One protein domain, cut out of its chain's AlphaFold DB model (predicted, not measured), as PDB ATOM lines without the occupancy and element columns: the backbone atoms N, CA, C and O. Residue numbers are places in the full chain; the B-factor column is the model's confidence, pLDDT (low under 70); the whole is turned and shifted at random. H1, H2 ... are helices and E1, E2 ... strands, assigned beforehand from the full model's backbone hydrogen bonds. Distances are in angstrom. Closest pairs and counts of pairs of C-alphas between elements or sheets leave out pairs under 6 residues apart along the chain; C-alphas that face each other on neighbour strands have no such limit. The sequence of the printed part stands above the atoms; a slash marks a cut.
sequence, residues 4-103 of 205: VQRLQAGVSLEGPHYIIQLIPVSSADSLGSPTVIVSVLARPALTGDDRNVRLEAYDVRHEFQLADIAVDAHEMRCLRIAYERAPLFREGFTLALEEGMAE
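Overview. This is residues 4 to 103 of the 205 residues of an uncharacterized protein of Burkholderia sp. HI2714 (UniProt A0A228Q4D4). Two antiparallel sheets are stacked only partly face to face, with their strands crossed: the four-stranded sheet E1 - E2 - E3 - E4 extends past the three-stranded sheet E5 - E6 - E7 on its E1 and E2 side, and residues 97 to 103 pass over that side. The short helix H1 sits at one end of E3 and E4, and the long stretch 48 to 68 runs beside E4 before reaching E5. The printed part has 100 residues, with one named helix and seven named strands in the order E1 E2 E3 E4 H1 E5 E6 E7; the class is mostly strand, though named elements hold under half of the residues, 42. Each sheet is a meander, each strand the antiparallel neighbour of the one before. The whole is compact, with a radius of gyration of the C-alphas of 14.2 A and spans of 41 by 29 by 28 A.

Along the chain. In the larger sheet, E1 is residues 4 to 6, starting at C-alpha 4 (-70.339, 72.004, 8.403), and E2 is residues 11 to 14. E3, residues 18 to 24, is 19.7 A long, and E4, residues 36 to 42, is 19.5 A. H1 is residues 44 to 47. In the smaller sheet, E5 is residues 69 to 71, E6 is residues 75 to 81 at 19.4 A, and E7 is residues 90 to 96 at 18.3 A, ending at C-alpha 96 (-60.787, 81.482, 20.352).

Arrangement. E1 and E4 are the edge strands of the larger sheet, whose strands' lines turn by 57 degrees from edge to edge. E3 and E4 form a hairpin at 161 degrees, with N 21 and O 39 2.8 A apart, within hydrogen-bond range. In the hairpin of E2 and E3, at 173 degrees, N 13 and O 20 are 2.8 A apart; in that of E1 and E2, at 148 degrees, N 12 and O 5 are 2.8 A apart. Outside the named strands, residues 41 to 42 of E4 pair antiparallel with residues 53 to 54, and residues 36 to 37 with residues 63 to 64. E4 and E6 are only just apart, their closest C-alphas 8.2 A from each other. E6 is the inner strand of its sheet: N 77 and O 70 of the hairpin E5 and E6 are 2.8 A apart, and N 76 and O 95 of the hairpin E6 and E7 are 2.9 A apart. H1 is not on either sheet; the C-alphas of Tyr 18 in E3 and Leu 46 in H1, their closest, are 8.0 A apart. H1 is too short for any O i to N i+4 pair, and its one O i to N i+3 pair is within range.

Size, cuts and confidence. The C-alphas of Asp 50 and Arg 85, the two farthest apart, are 42.8 A from each other. The printed part has no cut. The links E3 to E4, with 11 residues, and H1 to E5, with 21, are long. Mean pLDDT of the printed part is 89.7; residues 27 to 31 and 57 to 61 are under 70.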
ATOM      1  N   VAL A   4     -71.324  73.048   8.693       96.31
ATOM      2  CA  VAL A   4     -70.339  72.004   8.403       96.31
ATOM      3  C   VAL A   4     -70.450  71.637   6.937       96.31
ATOM      4  O   VAL A   4     -71.495  71.163   6.491       96.31
ATOM      5  N   GLN A   5     -69.370  71.842   6.193       95.31
ATOM      6  CA  GLN A   5     -69.283  71.473   4.786       95.31
ATOM      7  C   GLN A   5     -68.316  70.310   4.592       95.31
ATOM      8  O   GLN A   5     -67.251  70.237   5.209       95.31
ATOM      9  N   ARG A   6     -68.690  69.388   3.706       92.88
ATOM     10  CA  ARG A   6     -67.848  68.261   3.310       92.88
ATOM     11  C   ARG A   6     -66.779  68.762   2.331       92.88
ATOM     12  O   ARG A   6     -67.107  69.347   1.303       92.88
ATOM     13  N   LEU A   7     -65.508  68.540   2.658       90.62
ATOM     14  CA  LEU A   7     -64.396  68.631   1.701       90.62
ATOM     15  C   LEU A   7     -64.190  67.252   1.057       90.62
ATOM     16  O   LEU A   7     -64.914  66.330   1.393       90.62
ATOM     17  N   GLN A   8     -63.201  67.058   0.182       86.69
ATOM     18  CA  GLN A   8     -62.966  65.736  -0.425       86.69
ATOM     19  C   GLN A   8     -62.709  64.646   0.635       86.69
ATOM     20  O   GLN A   8     -63.563  63.809   0.890       86.69
ATOM     21  N   ALA A   9     -61.601  64.716   1.377       91.06
ATOM     22  CA  ALA A   9     -61.313  63.763   2.461       91.06
ATOM     23  C   ALA A   9     -61.580  64.322   3.877       91.06
ATOM     24  O   ALA A   9     -61.411  63.613   4.863       91.06
ATOM     25  N   GLY A  10     -61.982  65.593   3.987       94.81
ATOM     26  CA  GLY A  10     -62.112  66.306   5.261       94.81
ATOM     27  C   GLY A  10     -63.434  67.051   5.446       94.81
ATOM     28  O   GLY A  10     -64.416  66.808   4.736       94.81
ATOM     29  N   VAL A  11     -63.436  67.998   6.384       97.12
ATOM     30  CA  VAL A  11     -64.571  68.887   6.675       97.12
ATOM     31  C   VAL A  11     -64.118  70.335   6.860       97.12
ATOM     32  O   VAL A  11     -62.989  70.597   7.269       97.12
ATOM     33  N   SER A  12     -65.014  71.272   6.567       97.31
ATOM     34  CA  SER A  12     -64.884  72.706   6.828       97.31
ATOM     35  C   SER A  12     -65.942  73.104   7.854       97.31
ATOM     36  O   SER A  12     -67.124  72.837   7.647       97.31
ATOM     37  N   LEU A  13     -65.521  73.698   8.969       97.62
ATOM     38  CA  LEU A  13     -66.384  74.266   9.999       97.62
ATOM     39  C   LEU A  13     -66.420  75.777   9.794       97.62
ATOM     40  O   LEU A  13     -65.423  76.461  10.033       97.62
ATOM     41  N   GLU A  14     -67.547  76.295   9.331       97.06
ATOM     42  CA  GLU A  14     -67.693  77.687   8.928       97.06
ATOM     43  C   GLU A  14     -68.531  78.449   9.940       97.06
ATOM     44  O   GLU A  14     -69.702  78.141  10.176       97.06
ATOM     45  N   GLY A  15     -67.925  79.468  10.536       95.75
ATOM     46  CA  GLY A  15     -68.620  80.417  11.383       95.75
ATOM     47  C   GLY A  15     -68.570  81.846  10.837       95.75
ATOM     48  O   GLY A  15     -68.162  82.091   9.689       95.75
ATOM     49  N   PRO A  16     -69.059  82.817  11.624       94.75
ATOM     50  CA  PRO A  16     -69.080  84.218  11.221       94.75
ATOM     51  C   PRO A  16     -67.699  84.803  10.900       94.75
ATOM     52  O   PRO A  16     -67.566  85.492   9.887       94.75
ATOM     53  N   HIS A  17     -66.678  84.516  11.712       95.81
ATOM     54  CA  HIS A  17     -65.350  85.128  11.576       95.81
ATOM     55  C   HIS A  17     -64.274  84.152  11.120       95.81
ATOM     56  O   HIS A  17     -63.310  84.582  10.483       95.81
ATOM     57  N   TYR A  18     -64.436  82.858  11.396       96.12
ATOM     58  CA  TYR A  18     -63.429  81.851  11.079       96.12
ATOM     59  C   TYR A  18     -63.999  80.687  10.275       96.12
ATOM     60  O   TYR A  18     -65.167  80.321  10.392       96.12
ATOM     61  N   ILE A  19     -63.127  80.088   9.470       96.50
ATOM     62  CA  ILE A  19     -63.323  78.788   8.841       96.50
ATOM     63  C   ILE A  19     -62.198  77.880   9.332       96.50
ATOM     64  O   ILE A  19     -61.025  78.214   9.154       96.50
ATOM     65  N   ILE A  20     -62.551  76.746   9.938       96.56
ATOM     66  CA  ILE A  20     -61.601  75.720  10.382       96.56
ATOM     67  C   ILE A  20     -61.753  74.505   9.475       96.56
ATOM     68  O   ILE A  20     -62.787  73.843   9.474       96.56
ATOM     69  N   GLN A  21     -60.716  74.190   8.714       96.81
ATOM     70  CA  GLN A  21     -60.667  73.013   7.861       96.81
ATOM     71  C   GLN A  21     -59.889  71.909   8.566       96.81
ATOM     72  O   GLN A  21     -58.757  72.119   8.999       96.81
ATOM     73  N   LEU A  22     -60.497  70.730   8.651       96.94
ATOM     74  CA  LEU A  22     -59.882  69.520   9.180       96.94
ATOM     75  C   LEU A  22     -59.728  68.522   8.036       96.94
ATOM     76  O   LEU A  22     -60.721  68.115   7.430       96.94
ATOM     77  N   ILE A  23     -58.493  68.140   7.729       94.81
ATOM     78  CA  ILE A  23     -58.165  67.255   6.605       94.81
ATOM     79  C   ILE A  23     -57.284  66.109   7.127       94.81
ATOM     80  O   ILE A  23     -56.387  66.364   7.931       94.81
ATOM     81  N   PRO A  24     -57.511  64.854   6.708       94.06
ATOM     82  CA  PRO A  24     -56.643  63.743   7.081       94.06
ATOM     83  C   PRO A  24     -55.254  63.868   6.436       94.06
ATOM     84  O   PRO A  24     -55.104  64.394   5.332       94.06
ATOM     85  N   VAL A  25     -54.235  63.341   7.108       91.00
ATOM     86  CA  VAL A  25     -52.883  63.194   6.556       91.00
ATOM     87  C   VAL A  25     -52.821  61.905   5.736       91.00
ATOM     88  O   VAL A  25     -53.019  60.812   6.260       91.00
ATOM     89  N   SER A  26     -52.509  62.022   4.446       73.06
ATOM     90  CA  SER A  26     -52.517  60.900   3.492       73.06
ATOM     91  C   SER A  26     -51.351  59.908   3.651       73.06
ATOM     92  O   SER A  26     -51.352  58.858   3.009       73.06
ATOM     93  N   SER A  27     -50.343  60.238   4.464       64.69
ATOM     94  CA  SER A  27     -49.113  59.453   4.655       64.69
ATOM     95  C   SER A  27     -48.647  59.466   6.117       64.69
ATOM     96  O   SER A  27     -47.594  60.009   6.450       64.69
ATOM     97  N   ALA A  28     -49.448  58.905   7.025       62.09
ATOM     98  CA  ALA A  28     -48.973  58.658   8.383       62.09
ATOM     99  C   ALA A  28     -47.993  57.470   8.353       62.09
ATOM    100  O   ALA A  28     -48.409  56.313   8.301       62.09
ATOM    101  N   ASP A  29     -46.692  57.772   8.336       63.16
ATOM    102  CA  ASP A  29     -45.620  56.792   8.106       63.16
ATOM    103  C   ASP A  29     -45.292  55.914   9.335       63.16
ATOM    104  O   ASP A  29     -44.595  54.905   9.211       63.16
ATOM    105  N   SER A  30     -45.752  56.285  10.538       64.12
ATOM    106  CA  SER A  30     -45.408  55.589  11.785       64.12
ATOM    107  C   SER A  30     -46.384  55.844  12.942       64.12
ATOM    108  O   SER A  30     -47.205  56.760  12.911       64.12
ATOM    109  N   LEU A  31     -46.266  55.037  14.004       63.28
ATOM    110  CA  LEU A  31     -46.965  55.262  15.269       63.28
ATOM    111  C   LEU A  31     -46.475  56.583  15.892       63.28
ATOM    112  O   LEU A  31     -45.301  56.700  16.234       63.28
ATOM    113  N   GLY A  32     -47.363  57.569  16.032       70.75
ATOM    114  CA  GLY A  32     -46.991  58.932  16.437       70.75
ATOM    115  C   GLY A  32     -46.681  59.870  15.264       70.75
ATOM    116  O   GLY A  32     -46.205  60.985  15.469       70.75
ATOM    117  N   SER A  33     -46.962  59.476  14.025       86.19
ATOM    118  CA  SER A  33     -47.044  60.447  12.934       86.19
ATOM    119  C   SER A  33     -48.283  61.341  13.105       86.19
ATOM    120  O   SER A  33     -49.296  60.885  13.638       86.19
ATOM    121  N   PRO A  34     -48.229  62.604  12.656       90.94
ATOM    122  CA  PRO A  34     -49.412  63.441  12.543       90.94
ATOM    123  C   PRO A  34     -50.513  62.791  11.703       90.94
ATOM    124  O   PRO A  34     -50.238  62.107  10.717       90.94
ATOM    125  N   THR A  35     -51.757  63.053  12.080       94.06
ATOM    126  CA  THR A  35     -52.952  62.468  11.461       94.06
ATOM    127  C   THR A  35     -53.973  63.521  11.055       94.06
ATOM    128  O   THR A  35     -54.853  63.227  10.251       94.06
ATOM    129  N   VAL A  36     -53.862  64.753  11.553       94.88
ATOM    130  CA  VAL A  36     -54.818  65.827  11.275       94.88
ATOM    131  C   VAL A  36     -54.079  67.050  10.754       94.88
ATOM    132  O   VAL A  36     -53.187  67.576  11.415       94.88
ATOM    133  N   ILE A  37     -54.476  67.531   9.581       93.69
ATOM    134  CA  ILE A  37     -54.143  68.866   9.095       93.69
ATOM    135  C   ILE A  37     -55.242  69.816   9.560       93.69
ATOM    136  O   ILE A  37     -56.417  69.595   9.257       93.69
ATOM    137  N   VAL A  38     -54.858  70.878  10.266       94.75
ATOM    138  CA  VAL A  38     -55.775  71.945  10.688       94.75
ATOM    139  C   VAL A  38     -55.423  73.211   9.919       94.75
ATOM    140  O   VAL A  38     -54.307  73.689  10.049       94.75
ATOM    141  N   SER A  39     -56.355  73.729   9.117       93.75
ATOM    142  CA  SER A  39     -56.196  74.991   8.382       93.75
ATOM    143  C   SER A  39     -57.211  76.026   8.868       93.75
ATOM    144  O   SER A  39     -58.411  75.750   8.865       93.75
ATOM    145  N   VAL A  40     -56.758  77.211   9.283       94.69
ATOM    146  CA  VAL A  40     -57.623  78.305   9.755       94.69
ATOM    147  C   VAL A  40     -57.610  79.485   8.787       94.69
ATOM    148  O   VAL A  40     -56.572  80.092   8.496       94.69
ATOM    149  N   LEU A  41     -58.803  79.860   8.328       94.38
ATOM    150  CA  LEU A  41     -59.032  81.047   7.513       94.38
ATOM    151  C   LEU A  41     -59.860  82.061   8.308       94.38
ATOM    152  O   LEU A  41     -60.921  81.728   8.831       94.38
ATOM    153  N   ALA A  42     -59.412  83.310   8.359       95.56
ATOM    154  CA  ALA A  42     -60.235  84.433   8.779       95.56
ATOM    155  C   ALA A  42     -61.101  84.913   7.616       95.56
ATOM    156  O   ALA A  42     -60.640  85.019   6.478       95.56
ATOM    157  N   ARG A  43     -62.361  85.224   7.901       95.62
ATOM    158  CA  ARG A  43     -63.304  85.747   6.912       95.62
ATOM    159  C   ARG A  43     -63.181  87.271   6.785       95.62
ATOM    160  O   ARG A  43     -62.797  87.926   7.757       95.62
ATOM    161  N   PRO A  44     -63.609  87.852   5.647       95.12
ATOM    162  CA  PRO A  44     -63.722  89.298   5.445       95.12
ATOM    163  C   PRO A  44     -64.341  90.073   6.609       95.12
ATOM    164  O   PRO A  44     -63.885  91.160   6.944       95.12
ATOM    165  N   ALA A  45     -65.354  89.500   7.268       93.44
ATOM    166  CA  ALA A  45     -66.022  90.124   8.409       93.44
ATOM    167  C   ALA A  45     -65.079  90.404   9.595       93.44
ATOM    168  O   ALA A  45     -65.354  91.305  10.384       93.44
ATOM    169  N   LEU A  46     -63.981  89.651   9.719       93.88
ATOM    170  CA  LEU A  46     -62.978  89.828  10.764       93.88
ATOM    171  C   LEU A  46     -61.816  90.723  10.325       93.88
ATOM    172  O   LEU A  46     -61.357  91.546  11.112       93.88
ATOM    173  N   THR A  47     -61.306  90.541   9.104       92.75
ATOM    174  CA  THR A  47     -60.077  91.222   8.657       92.75
ATOM    175  C   THR A  47     -60.338  92.533   7.921       92.75
ATOM    176  O   THR A  47     -59.453  93.381   7.854       92.75
ATOM    177  N   GLY A  48     -61.546  92.719   7.381       90.75
ATOM    178  CA  GLY A  48     -61.879  93.825   6.484       90.75
ATOM    179  C   GLY A  48     -61.372  93.646   5.048       90.75
ATOM    180  O   GLY A  48     -61.512  94.574   4.253       90.75
ATOM    181  N   ASP A  49     -60.800  92.486   4.706       91.75
ATOM    182  CA  ASP A  49     -60.357  92.172   3.342       91.75
ATOM    183  C   ASP A  49     -61.521  91.767   2.425       91.75
ATOM    184  O   ASP A  49     -62.638  91.507   2.867       91.75
ATOM    185  N   ASP A  50     -61.255  91.661   1.124       92.25
ATOM    186  CA  ASP A  50     -62.213  91.206   0.108       92.25
ATOM    187  C   ASP A  50     -62.307  89.673  -0.016       92.25
ATOM    188  O   ASP A  50     -63.164  89.146  -0.731       92.25
ATOM    189  N   ARG A  51     -61.436  88.945   0.686       90.31
ATOM    190  CA  ARG A  51     -61.308  87.487   0.618       90.31
ATOM    191  C   ARG A  51     -60.955  86.889   1.971       90.31
ATOM    192  O   ARG A  51     -60.472  87.577   2.864       90.31
ATOM    193  N   ASN A  52     -61.151  85.579   2.096       92.50
ATOM    194  CA  ASN A  52     -60.683  84.849   3.266       92.50
ATOM    195  C   ASN A  52     -59.149  84.921   3.349       92.50
ATOM    196  O   ASN A  52     -58.453  84.662   2.362       92.50
ATOM    197  N   VAL A  53     -58.629  85.238   4.531       91.75
ATOM    198  CA  VAL A  53     -57.195  85.309   4.813       91.75
ATOM    199  C   VAL A  53     -56.782  84.066   5.573       91.75
ATOM    200  O   VAL A  53     -57.286  83.796   6.660       91.75
ATOM    201  N   ARG A  54     -55.829  83.314   5.030       89.88
ATOM    202  CA  ARG A  54     -55.198  82.231   5.779       89.88
ATOM    203  C   ARG A  54     -54.371  82.830   6.914       89.88
ATOM    204  O   ARG A  54     -53.477  83.629   6.652       89.88
ATOM    205  N   LEU A  55     -54.686  82.458   8.153       85.56
ATOM    206  CA  LEU A  55     -54.019  82.998   9.350       85.56
ATOM    207  C   LEU A  55     -52.659  82.354   9.631       85.56
ATOM    208  O   LEU A  55     -51.911  82.780  10.505       85.56
ATOM    209  N   GLU A  56     -52.351  81.315   8.877       75.81
ATOM    210  CA  GLU A  56     -51.191  80.468   9.045       75.81
ATOM    211  C   GLU A  56     -50.030  80.951   8.185       75.81
ATOM    212  O   GLU A  56     -50.200  81.258   7.001       75.81
ATOM    213  N   ALA A  57     -48.829  80.962   8.759       67.19
ATOM    214  CA  ALA A  57     -47.618  81.200   7.995       67.19
ATOM    215  C   ALA A  57     -47.318  79.986   7.093       67.19
ATOM    216  O   ALA A  57     -47.408  78.835   7.526       67.19
ATOM    217  N   TYR A  58     -46.974  80.243   5.827       61.94
ATOM    218  CA  TYR A  58     -46.752  79.206   4.807       61.94
ATOM    219  C   TYR A  58     -45.623  78.216   5.146       61.94
ATOM    220  O   TYR A  58     -45.571  77.130   4.573       61.94
ATOM    221  N   ASP A  59     -44.705  78.594   6.030       63.53
ATOM    222  CA  ASP A  59     -43.524  77.828   6.426       63.53
ATOM    223  C   ASP A  59     -43.766  76.888   7.617       63.53
ATOM    224  O   ASP A  59     -42.952  75.997   7.874       63.53
ATOM    225  N   VAL A  60     -44.897  77.017   8.314       66.06
ATOM    226  CA  VAL A  60     -45.247  76.136   9.429       66.06
ATOM    227  C   VAL A  60     -46.048  74.951   8.891       66.06
ATOM    228  O   VAL A  60     -47.073  75.111   8.230       66.06
ATOM    229  N   ARG A  61     -45.601  73.717   9.158       69.00
ATOM    230  CA  ARG A  61     -46.432  72.527   8.887       69.00
ATOM    231  C   ARG A  61     -47.667  72.592   9.783       69.00
ATOM    232  O   ARG A  61     -47.508  72.847  10.970       69.00
ATOM    233  N   HIS A  62     -48.861  72.311   9.280       84.00
ATOM    234  CA  HIS A  62     -50.098  72.334  10.085       84.00
ATOM    235  C   HIS A  62     -50.649  70.935  10.352       84.00
ATOM    236  O   HIS A  62     -51.844  70.733  10.531       84.00
ATOM    237  N   GLU A  63     -49.740  69.969  10.358       91.12
ATOM    238  CA  GLU A  63     -49.990  68.580  10.692       91.12
ATOM    239  C   GLU A  63     -49.778  68.376  12.197       91.12
ATOM    240  O   GLU A  63     -48.723  68.724  12.745       91.12
ATOM    241  N   PHE A  64     -50.779  67.803  12.854       92.88
ATOM    242  CA  PHE A  64     -50.803  67.516  14.282       92.88
ATOM    243  C   PHE A  64     -51.195  66.059  14.514       92.88
ATOM    244  O   PHE A  64     -51.959  65.471  13.742       92.88
ATOM    245  N   GLN A  65     -50.683  65.465  15.590       93.12
ATOM    246  CA  GLN A  65     -51.348  64.296  16.156       93.12
ATOM    247  C   GLN A  65     -52.651  64.754  16.811       93.12
ATOM    248  O   GLN A  65     -52.716  65.867  17.336       93.12
ATOM    249  N   LEU A  66     -53.656  63.880  16.887       94.12
ATOM    250  CA  LEU A  66     -54.873  64.187  17.645       94.12
ATOM    251  C   LEU A  66     -54.560  64.588  19.103       94.12
ATOM    252  O   LEU A  66     -55.190  65.492  19.639       94.12
ATOM    253  N   ALA A  67     -53.542  63.979  19.723       93.44
ATOM    254  CA  ALA A  67     -53.106  64.293  21.087       93.44
ATOM    255  C   ALA A  67     -52.462  65.687  21.251       93.44
ATOM    256  O   ALA A  67     -52.373  66.184  22.374       93.44
ATOM    257  N   ASP A  68     -52.022  66.317  20.159       94.31
ATOM    258  CA  ASP A  68     -51.495  67.687  20.157       94.31
ATOM    259  C   ASP A  68     -52.614  68.739  20.002       94.31
ATOM    260  O   ASP A  68     -52.337  69.942  20.043       94.31
ATOM    261  N   ILE A  69     -53.867  68.304  19.817       96.50
ATOM    262  CA  ILE A  69     -55.039  69.167  19.664       96.50
ATOM    263  C   ILE A  69     -55.894  69.073  20.931       96.50
ATOM    264  O   ILE A  69     -56.497  68.043  21.226       96.50
ATOM    265  N   ALA A  70     -55.979  70.172  21.672       97.12
ATOM    266  CA  ALA A  70     -56.872  70.309  22.815       97.12
ATOM    267  C   ALA A  70     -58.010  71.272  22.471       97.12
ATOM    268  O   ALA A  70     -57.767  72.381  21.998       97.12
ATOM    269  N   VAL A  71     -59.245  70.857  22.740       97.25
ATOM    270  CA  VAL A  71     -60.449  71.669  22.539       97.25
ATOM    271  C   VAL A  71     -61.183  71.773  23.865       97.25
ATOM    272  O   VAL A  71     -61.495  70.756  24.486       97.25
ATOM    273  N   ASP A  72     -61.458  72.997  24.295       94.69
ATOM    274  CA  ASP A  72     -62.406  73.285  25.364       94.69
ATOM    275  C   ASP A  72     -63.606  74.078  24.818       94.69
ATOM    276  O   ASP A  72     -63.797  74.190  23.607       94.69
ATOM    277  N   ALA A  73     -64.469  74.580  25.703       92.56
ATOM    278  CA  ALA A  73     -65.702  75.255  25.302       92.56
ATOM    279  C   ALA A  73     -65.472  76.555  24.504       92.56
ATOM    280  O   ALA A  73     -66.376  76.992  23.791       92.56
ATOM    281  N   HIS A  74     -64.302  77.185  24.635       93.94
ATOM    282  CA  HIS A  74     -64.028  78.520  24.101       93.94
ATOM    283  C   HIS A  74     -62.709  78.618  23.342       93.94
ATOM    284  O   HIS A  74     -62.447  79.648  22.727       93.94
ATOM    285  N   GLU A  75     -61.874  77.588  23.377       96.88
ATOM    286  CA  GLU A  75     -60.535  77.630  22.821       96.88
ATOM    287  C   GLU A  75     -60.145  76.290  22.191       96.88
ATOM    288  O   GLU A  75     -60.392  75.208  22.731       96.88
ATOM    289  N   MET A  76     -59.484  76.376  21.040       96.94
ATOM    290  CA  MET A  76     -58.735  75.280  20.442       96.94
ATOM    291  C   MET A  76     -57.245  75.603  20.501       96.94
ATOM    292  O   MET A  76     -56.808  76.675  20.082       96.94
ATOM    293  N   ARG A  77     -56.454  74.647  20.981       96.19
ATOM    294  CA  ARG A  77     -54.993  74.701  21.025       96.19
ATOM    295  C   ARG A  77     -54.435  73.573  20.179       96.19
ATOM    296  O   ARG A  77     -54.667  72.411  20.489       96.19
ATOM    297  N   CYS A  78     -53.662  73.922  19.161       94.69
ATOM    298  CA  CYS A  78     -52.932  72.968  18.334       94.69
ATOM    299  C   CYS A  78     -51.444  73.172  18.616       94.69
ATOM    300  O   CYS A  78     -50.862  74.133  18.116       94.69
ATOM    301  N   LEU A  79     -50.848  72.333  19.467       92.94
ATOM    302  CA  LEU A  79     -49.509  72.539  20.030       92.94
ATOM    303  C   LEU A  79     -48.684  71.244  20.007       92.94
ATOM    304  O   LEU A  79     -48.835  70.372  20.862       92.94
ATOM    305  N   ARG A  80     -47.730  71.147  19.079       90.00
ATOM    306  CA  ARG A  80     -46.873  69.959  18.913       90.00
ATOM    307  C   ARG A  80     -45.473  70.156  19.479       90.00
ATOM    308  O   ARG A  80     -45.000  71.284  19.620       90.00
ATOM    309  N   ILE A  81     -44.775  69.058  19.761       87.06
ATOM    310  CA  ILE A  81     -43.329  69.099  20.032       87.06
ATOM    311  C   ILE A  81     -42.612  69.434  18.722       87.06
ATOM    312  O   ILE A  81     -42.664  68.658  17.773       87.06
ATOM    313  N   ALA A  82     -41.928  70.576  18.672       82.88
ATOM    314  CA  ALA A  82     -41.132  70.968  17.506       82.88
ATOM    315  C   ALA A  82     -39.684  70.460  17.565       82.88
ATOM    316  O   ALA A  82     -39.057  70.223  16.537       82.88
ATOM    317  N   TYR A  83     -39.157  70.262  18.777       83.88
ATOM    318  CA  TYR A  83     -37.771  69.861  18.999       83.88
ATOM    319  C   TYR A  83     -37.708  68.734  20.030       83.88
ATOM    320  O   TYR A  83     -37.937  68.961  21.215       83.88
ATOM    321  N   GLU A  84     -37.328  67.526  19.605       83.69
ATOM    322  CA  GLU A  84     -37.247  66.343  20.484       83.69
ATOM    323  C   GLU A  84     -36.346  66.563  21.709       83.69
ATOM    324  O   GLU A  84     -36.609  66.051  22.795       83.69
ATOM    325  N   ARG A  85     -35.289  67.372  21.556       90.50
ATOM    326  CA  ARG A  85     -34.354  67.717  22.640       90.50
ATOM    327  C   ARG A  85     -34.921  68.726  23.648       90.50
ATOM    328  O   ARG A  85     -34.304  68.935  24.688       90.50
ATOM    329  N   ALA A  86     -36.061  69.346  23.355       89.00
ATOM    330  CA  ALA A  86     -36.757  70.291  24.221       89.00
ATOM    331  C   ALA A  86     -38.249  69.911  24.329       89.00
ATOM    332  O   ALA A  86     -39.111  70.652  23.866       89.00
ATOM    333  N   PRO A  87     -38.588  68.772  24.966       84.88
ATOM    334  CA  PRO A  87     -39.943  68.199  24.934       84.88
ATOM    335  C   PRO A  87     -41.019  69.050  25.633       84.88
ATOM    336  O   PRO A  87     -42.216  68.823  25.446       84.88
ATOM    337  N   LEU A  88     -40.606  70.028  26.447       90.25
ATOM    338  CA  LEU A  88     -41.497  70.994  27.099       90.25
ATOM    339  C   LEU A  88     -41.800  72.217  26.222       90.25
ATOM    340  O   LEU A  88     -42.707  72.978  26.540       90.25
ATOM    341  N   PHE A  89     -41.050  72.419  25.138       89.69
ATOM    342  CA  PHE A  89     -41.293  73.491  24.187       89.69
ATOM    343  C   PHE A  89     -42.249  73.006  23.094       89.69
ATOM    344  O   PHE A  89     -42.025  71.969  22.464       89.69
ATOM    345  N   ARG A  90     -43.328  73.764  22.884       90.19
ATOM    346  CA  ARG A  90     -44.387  73.443  21.929       90.19
ATOM    347  C   ARG A  90     -44.558  74.579  20.930       90.19
ATOM    348  O   ARG A  90     -44.535  75.741  21.324       90.19
ATOM    349  N   GLU A  91     -44.769  74.232  19.666       89.50
ATOM    350  CA  GLU A  91     -45.093  75.182  18.598       89.50
ATOM    351  C   GLU A  91     -46.477  74.900  18.026       89.50
ATOM    352  O   GLU A  91     -46.933  73.753  17.982       89.50
ATOM    353  N   GLY A  92     -47.118  75.961  17.547       90.94
ATOM    354  CA  GLY A  92     -48.419  75.909  16.903       90.94
ATOM    355  C   GLY A  92     -49.211  77.169  17.208       90.94
ATOM    356  O   GLY A  92     -48.643  78.262  17.219       90.94
ATOM    357  N   PHE A  93     -50.509  77.028  17.447       92.50
ATOM    358  CA  PHE A  93     -51.392  78.173  17.630       92.50
ATOM    359  C   PHE A  93     -52.519  77.900  18.622       92.50
ATOM    360  O   PHE A  93     -52.777  76.775  19.060       92.50
ATOM    361  N   THR A  94     -53.197  78.981  18.975       94.50
ATOM    362  CA  THR A  94     -54.390  78.982  19.810       94.50
ATOM    363  C   THR A  94     -55.447  79.837  19.131       94.50
ATOM    364  O   THR A  94     -55.126  80.893  18.586       94.50
ATOM    365  N   LEU A  95     -56.690  79.365  19.129       95.12
ATOM    366  CA  LEU A  95     -57.818  80.019  18.482       95.12
ATOM    367  C   LEU A  95     -58.996  80.089  19.450       95.12
ATOM    368  O   LEU A  95     -59.448  79.058  19.946       95.12
ATOM    369  N   ALA A  96     -59.513  81.297  19.672       96.00
ATOM    370  CA  ALA A  96     -60.787  81.482  20.352       96.00
ATOM    371  C   ALA A  96     -61.920  80.962  19.457       96.00
ATOM    372  O   ALA A  96     -62.033  81.345  18.291       96.00
ATOM    373  N   LEU A  97     -62.738  80.074  20.007       96.81
ATOM    374  CA  LEU A  97     -63.812  79.394  19.306       96.81
ATOM    375  C   LEU A  97     -65.104  80.195  19.364       96.81
ATOM    376  O   LEU A  97     -65.487  80.747  20.396       96.81
ATOM    377  N   GLU A  98     -65.805  80.202  18.240       95.88
ATOM    378  CA  GLU A  98     -67.150  80.749  18.155       95.88
ATOM    379  C   GLU A  98     -68.166  79.757  18.730       95.88
ATOM    380  O   GLU A  98     -67.929  78.547  18.788       95.88
ATOM    381  N   GLU A  99     -69.323  80.269  19.151       95.44
ATOM    382  CA  GLU A  99     -70.387  79.448  19.729       95.44
ATOM    383  C   GLU A  99     -70.774  78.290  18.793       95.44
ATOM    384  O   GLU A  99     -71.108  78.490  17.621       95.44
ATOM    385  N   GLY A 100     -70.718  77.066  19.325       94.75
ATOM    386  CA  GLY A 100     -70.989  75.824  18.598       94.75
ATOM    387  C   GLY A 100     -69.776  75.196  17.898       94.75
ATOM    388  O   GLY A 100     -69.864  74.037  17.500       94.75
ATOM    389  N   MET A 101     -68.626  75.877  17.771       96.94
ATOM    390  CA  MET A 101     -67.446  75.284  17.115       96.94
ATOM    391  C   MET A 101     -66.842  74.138  17.923       96.94
ATOM    392  O   MET A 101     -66.479  73.117  17.344       96.94
ATOM    393  N   ALA A 102     -66.761  74.280  19.249       97.31
ATOM    394  CA  ALA A 102     -66.195  73.257  20.128       97.31
ATOM    395  C   ALA A 102     -66.910  71.901  19.984       97.31
ATOM    396  O   ALA A 102     -66.264  70.857  19.913       97.31
ATOM    397  N   GLU A 103     -68.240  71.917  19.868       96.62
ATOM    398  CA  GLU A 103     -69.063  70.715  19.691       96.62
ATOM    399  C   GLU A 103     -68.783  70.030  18.350       96.62
ATOM    400  O   GLU A 103     -68.625  68.809  18.292       96.62
TER     401      GLU A 103